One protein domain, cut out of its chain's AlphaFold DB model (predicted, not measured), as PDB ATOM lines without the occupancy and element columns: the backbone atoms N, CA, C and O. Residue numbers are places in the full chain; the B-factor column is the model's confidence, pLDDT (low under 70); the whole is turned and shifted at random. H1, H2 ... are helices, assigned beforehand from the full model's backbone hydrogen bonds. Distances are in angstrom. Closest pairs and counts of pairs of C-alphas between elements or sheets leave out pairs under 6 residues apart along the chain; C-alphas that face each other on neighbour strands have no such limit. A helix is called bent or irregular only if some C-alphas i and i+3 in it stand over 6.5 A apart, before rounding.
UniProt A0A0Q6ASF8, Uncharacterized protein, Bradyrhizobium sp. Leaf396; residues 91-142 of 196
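What this domain is: This is residues 91 to 142 of the 196 residues of an uncharacterized protein of Bradyrhizobium sp. Leaf396 (UniProt A0A0Q6ASF8). One long, kinked helix, H3, makes the longest axis, and two shorter helices pack on different stretches of it: H2 nearer its beginning, at a steep angle, and H1 nearer its end, almost square across it. The printed part has 52 residues with three named helices, in the order H1, H2, H3, and no named strand; the class is all helix. The whole is compact but elongated, with a radius of gyration of the C-alphas of 11.1 A and spans of 32 by 17 by 17 A.

Where its parts are: H1 is residues 91 to 99, 12.6 A from first to last C-alpha, and begins at C-alpha 91 (203.124, 178.325, 159.947). H2 is residues 104 to 114, 15.0 A long, with C-alpha 104 at (197.048, 184.416, 174.146). H3 is residues 119 to 140, 29.5 A long, and ends at C-alpha 140 (189.220, 181.883, 158.700). H3 has a kink of 35 degrees near residue 128. It is also irregular: C-alphas 120 and 123 are 7.5 A apart.

How they stand to each other: H1 touches H3, which meets it with residues 130 to 138 alone; their closest C-alphas, those of Val 95 and Tyr 135, are 5.3 A apart. The lines of H1 and H3 are about perpendicular, at 86 degrees. H1 and H2 meet only through their link. H2 touches H3, which meets it with residues 122 to 130 alone; their closest C-alphas, those of Ala 108 and Leu 126, are 6.8 A apart. H2 and H3 run opposite ways at a steep tilt of 64 degrees. In H1 and H2 every O i to N i+4 pair is within hydrogen-bond range; in H3 15 of 18 are.

The domain as a whole: The two C-alphas farthest apart, those of Asp 120 and Arg 142, are 34.1 A apart. The printed part has no cut. The links H1 to H2 and H2 to H3 are tight, with 4 residues each. The mean pLDDT of the printed part is 93.2, and no printed residue is under 70.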
ATOM      1  N   LEU A  91     203.951 178.659 158.778       96.69
ATOM      2  CA  LEU A  91     203.124 178.325 159.947       96.69
ATOM      3  C   LEU A  91     203.548 179.142 161.176       96.69
ATOM      4  O   LEU A  91     202.734 179.855 161.761       96.69
ATOM      5  N   HIS A  92     204.842 179.106 161.507       96.50
ATOM      6  CA  HIS A  92     205.401 179.817 162.658       96.50
ATOM      7  C   HIS A  92     205.163 181.334 162.575       96.50
ATOM      8  O   HIS A  92     204.765 181.959 163.558       96.50
ATOM      9  N   GLN A  93     205.342 181.931 161.391       97.25
ATOM     10  CA  GLN A  93     205.148 183.362 161.184       97.25
ATOM     11  C   GLN A  93     203.674 183.753 161.306       97.25
ATOM     12  O   GLN A  93     203.362 184.802 161.865       97.25
ATOM     13  N   ASN A  94     202.754 182.921 160.812       98.19
ATOM     14  CA  ASN A  94     201.322 183.157 160.957       98.19
ATOM     15  C   ASN A  94     200.881 183.072 162.421       98.19
ATOM     16  O   ASN A  94     200.208 183.988 162.887       98.19
ATOM     17  N   VAL A  95     201.323 182.051 163.159       98.25
ATOM     18  CA  VAL A  95     201.069 181.929 164.603       98.25
ATOM     19  C   VAL A  95     201.638 183.139 165.351       98.25
ATOM     20  O   VAL A  95     200.918 183.808 166.090       98.25
ATOM     21  N   SER A  96     202.895 183.511 165.085       97.81
ATOM     22  CA  SER A  96     203.523 184.688 165.700       97.81
ATOM     23  C   SER A  96     202.763 185.979 165.388       97.81
ATOM     24  O   SER A  96     202.482 186.771 166.283       97.81
ATOM     25  N   ASN A  97     202.361 186.189 164.132       97.31
ATOM     26  CA  ASN A  97     201.592 187.365 163.739       97.31
ATOM     27  C   ASN A  97     200.196 187.401 164.375       97.31
ATOM     28  O   ASN A  97     199.640 188.487 164.517       97.31
ATOM     29  N   HIS A  98     199.599 186.248 164.688       98.06
ATOM     30  CA  HIS A  98     198.336 186.191 165.417       98.06
ATOM     31  C   HIS A  98     198.532 186.681 166.856       98.06
ATOM     32  O   HIS A  98     197.897 187.653 167.251       98.06
ATOM     33  N   TRP A  99     199.470 186.091 167.600       97.69
ATOM     34  CA  TRP A  99     199.684 186.419 169.017       97.69
ATOM     35  C   TRP A  99     200.420 187.740 169.262       97.69
ATOM     36  O   TRP A  99     200.411 188.261 170.367       97.69
ATOM     37  N   ARG A 100     201.023 188.348 168.235       97.06
ATOM     38  CA  ARG A 100     201.459 189.757 168.304       97.06
ATOM     39  C   ARG A 100     200.290 190.740 168.295       97.06
ATOM     40  O   ARG A 100     200.459 191.874 168.726       97.06
ATOM     41  N   ALA A 101     199.151 190.335 167.740       96.00
ATOM     42  CA  ALA A 101     197.968 191.176 167.592       96.00
ATOM     43  C   ALA A 101     196.853 190.832 168.593       96.00
ATOM     44  O   ALA A 101     195.898 191.594 168.701       96.00
ATOM     45  N   ASN A 102     196.962 189.701 169.296       96.06
ATOM     46  CA  ASN A 102     195.950 189.177 170.210       96.06
ATOM     47  C   ASN A 102     196.615 188.642 171.482       96.06
ATOM     48  O   ASN A 102     197.735 188.141 171.429       96.06
ATOM     49  N   ASP A 103     195.907 188.696 172.607       96.12
ATOM     50  CA  ASP A 103     196.403 188.181 173.883       96.12
ATOM     51  C   ASP A 103     196.114 186.676 174.012       96.12
ATOM     52  O   ASP A 103     194.960 186.250 174.125       96.12
ATOM     53  N   PHE A 104     197.176 185.865 174.004       96.00
ATOM     54  CA  PHE A 104     197.048 184.416 174.146       96.00
ATOM     55  C   PHE A 104     196.517 183.997 175.522       96.00
ATOM     56  O   PHE A 104     195.774 183.025 175.597       96.00
ATOM     57  N   ALA A 105     196.856 184.702 176.604       93.50
ATOM     58  CA  ALA A 105     196.396 184.334 177.941       93.50
ATOM     59  C   ALA A 105     194.877 184.511 178.064       93.50
ATOM     60  O   ALA A 105     194.197 183.639 178.602       93.50
ATOM     61  N   VAL A 106     194.339 185.595 177.494       93.69
ATOM     62  CA  VAL A 106     192.887 185.822 177.411       93.69
ATOM     63  C   VAL A 106     192.214 184.747 176.558       93.69
ATOM     64  O   VAL A 106     191.193 184.191 176.965       93.69
ATOM     65  N   HIS A 107     192.791 184.417 175.397       92.69
ATOM     66  CA  HIS A 107     192.269 183.350 174.538       92.69
ATOM     67  C   HIS A 107     192.241 182.000 175.254       92.69
ATOM     68  O   HIS A 107     191.194 181.362 175.304       92.69
ATOM     69  N   ALA A 108     193.368 181.596 175.841       91.69
ATOM     70  CA  ALA A 108     193.530 180.326 176.534       91.69
ATOM     71  C   ALA A 108     192.596 180.207 177.744       91.69
ATOM     72  O   ALA A 108     191.975 179.164 177.931       91.69
ATOM     73  N   ALA A 109     192.449 181.269 178.545       89.56
ATOM     74  CA  ALA A 109     191.532 181.271 179.683       89.56
ATOM     75  C   ALA A 109     190.082 181.018 179.246       89.56
ATOM     76  O   ALA A 109     189.372 180.255 179.897       89.56
ATOM     77  N   ARG A 110     189.670 181.611 178.120       87.94
ATOM     78  CA  ARG A 110     188.358 181.374 177.512       87.94
ATOM     79  C   ARG A 110     188.239 179.938 177.001       87.94
ATOM     80  O   ARG A 110     187.400 179.192 177.484       87.94
ATOM     81  N   THR A 111     189.093 179.519 176.069       84.06
ATOM     82  CA  THR A 111     188.909 178.244 175.354       84.06
ATOM     83  C   THR A 111     189.190 177.012 176.209       84.06
ATOM     84  O   THR A 111     188.483 176.012 176.098       84.06
ATOM     85  N   ILE A 112     190.193 177.062 177.087       82.50
ATOM     86  CA  ILE A 112     190.555 175.926 177.945       82.50
ATOM     87  C   ILE A 112     189.712 175.905 179.219       82.50
ATOM     88  O   ILE A 112     189.311 174.827 179.661       82.50
ATOM     89  N   GLY A 113     189.418 177.077 179.791       76.56
ATOM     90  CA  GLY A 113     188.558 177.191 180.968       76.56
ATOM     91  C   GLY A 113     187.145 176.672 180.700       76.56
ATOM     92  O   GLY A 113     186.603 175.931 181.517       76.56
ATOM     93  N   GLU A 114     186.584 176.976 179.527       77.38
ATOM     94  CA  GLU A 114     185.273 176.471 179.094       77.38
ATOM     95  C   GLU A 114     185.260 174.950 178.868       77.38
ATOM     96  O   GLU A 114     184.246 174.295 179.105       77.38
ATOM     97  N   ALA A 115     186.381 174.367 178.442       79.88
ATOM     98  CA  ALA A 115     186.464 172.954 178.080       79.88
ATOM     99  C   ALA A 115     186.711 172.001 179.268       79.88
ATOM    100  O   ALA A 115     186.750 170.787 179.059       79.88
ATOM    101  N   ALA A 116     186.884 172.520 180.493       82.06
ATOM    102  CA  ALA A 116     187.142 171.738 181.713       82.06
ATOM    103  C   ALA A 116     188.239 170.665 181.528       82.06
ATOM    104  O   ALA A 116     188.096 169.509 181.934       82.06
ATOM    105  N   ILE A 117     189.334 171.042 180.859       85.12
ATOM    106  CA  ILE A 117     190.431 170.130 180.524       85.12
ATOM    107  C   ILE A 117     191.094 169.608 181.803       85.12
ATOM    108  O   ILE A 117     191.481 170.382 182.676       85.12
ATOM    109  N   HIS A 118     191.250 168.286 181.892       88.31
ATOM    110  CA  HIS A 118     191.948 167.647 183.005       88.31
ATOM    111  C   HIS A 118     193.422 168.092 183.061       88.31
ATOM    112  O   HIS A 118     194.053 168.305 182.023       88.31
ATOM    113  N   GLU A 119     193.972 168.236 184.269       87.25
ATOM    114  CA  GLU A 119     195.287 168.854 184.513       87.25
ATOM    115  C   GLU A 119     196.426 168.192 183.716       87.25
ATOM    116  O   GLU A 119     197.261 168.878 183.127       87.25
ATOM    117  N   ASP A 120     196.404 166.863 183.596       92.62
ATOM    118  CA  ASP A 120     197.377 166.070 182.828       92.62
ATOM    119  C   ASP A 120     197.401 166.387 181.317       92.62
ATOM    120  O   ASP A 120     198.391 166.115 180.636       92.62
ATOM    121  N   LYS A 121     196.334 166.995 180.785       92.50
ATOM    122  CA  LYS A 121     196.195 167.395 179.377       92.50
ATOM    123  C   LYS A 121     196.372 168.892 179.158       92.50
ATOM    124  O   LYS A 121     196.409 169.326 178.004       92.50
ATOM    125  N   LEU A 122     196.508 169.679 180.225       91.19
ATOM    126  CA  LEU A 122     196.505 171.140 180.155       91.19
ATOM    127  C   LEU A 122     197.616 171.687 179.250       91.19
ATOM    128  O   LEU A 122     197.353 172.521 178.388       91.19
ATOM    129  N   ILE A 123     198.844 171.175 179.381       92.69
ATOM    130  CA  ILE A 123     199.977 171.601 178.540       92.69
ATOM    131  C   ILE A 123     199.709 171.291 177.061       92.69
ATOM    132  O   ILE A 123     199.955 172.129 176.194       92.69
ATOM    133  N   GLY A 124     199.166 170.106 176.768       94.62
ATOM    134  CA  GLY A 124     198.811 169.712 175.405       94.62
ATOM    135  C   GLY A 124     197.733 170.616 174.804       94.62
ATOM    136  O   GLY A 124     197.864 171.041 173.657       94.62
ATOM    137  N   ALA A 125     196.713 170.965 175.591       93.62
ATOM    138  CA  ALA A 125     195.665 171.894 175.182       93.62
ATOM    139  C   ALA A 125     196.214 173.309 174.937       93.62
ATOM    140  O   ALA A 125     195.905 173.909 173.912       93.62
ATOM    141  N   LEU A 126     197.093 173.812 175.810       94.75
ATOM    142  CA  LEU A 126     197.746 175.115 175.633       94.75
ATOM    143  C   LEU A 126     198.564 175.170 174.339       94.75
ATOM    144  O   LEU A 126     198.434 176.120 173.572       94.75
ATOM    145  N   ILE A 127     199.374 174.145 174.063       95.62
ATOM    146  CA  ILE A 127     200.169 174.077 172.828       95.62
ATOM    147  C   ILE A 127     199.256 173.986 171.600       95.62
ATOM    148  O   ILE A 127     199.505 174.666 170.600       95.62
ATOM    149  N   HIS A 128     198.191 173.179 171.669       95.50
ATOM    150  CA  HIS A 128     197.212 173.073 170.590       95.50
ATOM    151  C   HIS A 128     196.573 174.429 170.292       95.50
ATOM    152  O   HIS A 128     196.589 174.863 169.146       95.50
ATOM    153  N   GLU A 129     196.053 175.120 171.305       95.38
ATOM    154  CA  GLU A 129     195.395 176.414 171.125       95.38
ATOM    155  C   GLU A 129     196.365 177.482 170.625       95.38
ATOM    156  O   GLU A 129     196.036 178.247 169.718       95.38
ATOM    157  N   PHE A 130     197.600 177.481 171.129       96.56
ATOM    158  CA  PHE A 130     198.625 178.403 170.660       96.56
ATOM    159  C   PHE A 130     198.916 178.214 169.165       96.56
ATOM    160  O   PHE A 130     198.959 179.183 168.409       96.56
ATOM    161  N   VAL A 131     199.115 176.976 168.710       97.00
ATOM    162  CA  VAL A 131     199.498 176.715 167.314       97.00
ATOM    163  C   VAL A 131     198.275 176.656 166.402       97.00
ATOM    164  O   VAL A 131     198.163 177.435 165.456       97.00
ATOM    165  N   MET A 132     197.359 175.728 166.672       96.38
ATOM    166  CA  MET A 132     196.205 175.457 165.820       96.38
ATOM    167  C   MET A 132     195.152 176.549 165.932       96.38
ATOM    168  O   MET A 132     194.637 176.959 164.896       96.38
ATOM    169  N   GLY A 133     194.862 177.042 167.139       95.25
ATOM    170  CA  GLY A 133     193.906 178.134 167.342       95.25
ATOM    171  C   GLY A 133     194.358 179.400 166.616       95.25
ATOM    172  O   GLY A 133     193.687 179.866 165.695       95.25
ATOM    173  N   GLY A 134     195.570 179.873 166.919       95.81
ATOM    174  CA  GLY A 134     196.113 181.084 166.297       95.81
ATOM    175  C   GLY A 134     196.246 180.993 164.769       95.81
ATOM    176  O   GLY A 134     195.976 181.964 164.054       95.81
ATOM    177  N   TYR A 135     196.629 179.829 164.230       98.00
ATOM    178  CA  TYR A 135     196.672 179.624 162.780       98.00
ATOM    179  C   TYR A 135     195.271 179.576 162.153       98.00
ATOM    180  O   TYR A 135     195.033 180.242 161.140       98.00
ATOM    181  N   ARG A 136     194.340 178.819 162.752       97.12
ATOM    182  CA  ARG A 136     192.962 178.652 162.267       97.12
ATOM    183  C   ARG A 136     192.241 179.993 162.197       97.12
ATOM    184  O   ARG A 136     191.726 180.325 161.136       97.12
ATOM    185  N   GLU A 137     192.302 180.802 163.252       96.81
ATOM    186  CA  GLU A 137     191.634 182.108 163.278       96.81
ATOM    187  C   GLU A 137     192.167 183.055 162.192       96.81
ATOM    188  O   GLU A 137     191.406 183.779 161.546       96.81
ATOM    189  N   ARG A 138     193.479 183.033 161.911       97.25
ATOM    190  CA  ARG A 138     194.027 183.796 160.776       97.25
ATOM    191  C   ARG A 138     193.553 183.266 159.430       97.25
ATOM    192  O   ARG A 138     193.329 184.076 158.530       97.25
ATOM    193  N   SER A 139     193.457 181.948 159.282       97.38
ATOM    194  CA  SER A 139     192.966 181.293 158.068       97.38
ATOM    195  C   SER A 139     191.514 181.669 157.782       97.38
ATOM    196  O   SER A 139     191.209 182.185 156.708       97.38
ATOM    197  N   GLU A 140     190.642 181.529 158.781       97.12
ATOM    198  CA  GLU A 140     189.220 181.883 158.700       97.12
ATOM    199  C   GLU A 140     189.024 183.377 158.419       97.12
ATOM    200  O   GLU A 140     188.195 183.760 157.595       97.12
ATOM    201  N   ALA A 141     189.864 184.231 159.011       97.00
ATOM    202  CA  ALA A 141     189.861 185.665 158.744       97.00
ATOM    203  C   ALA A 141     190.492 186.062 157.393       97.00
ATOM    204  O   ALA A 141     190.592 187.260 157.111       97.00
ATOM    205  N   ARG A 142     190.948 185.104 156.570       97.12
ATOM    206  CA  ARG A 142     191.661 185.314 155.292       97.12
ATOM    207  C   ARG A 142     192.884 186.226 155.426       97.12
ATOM    208  O   ARG A 142     193.103 187.165 154.658       97.12
TER     209      ARG A 142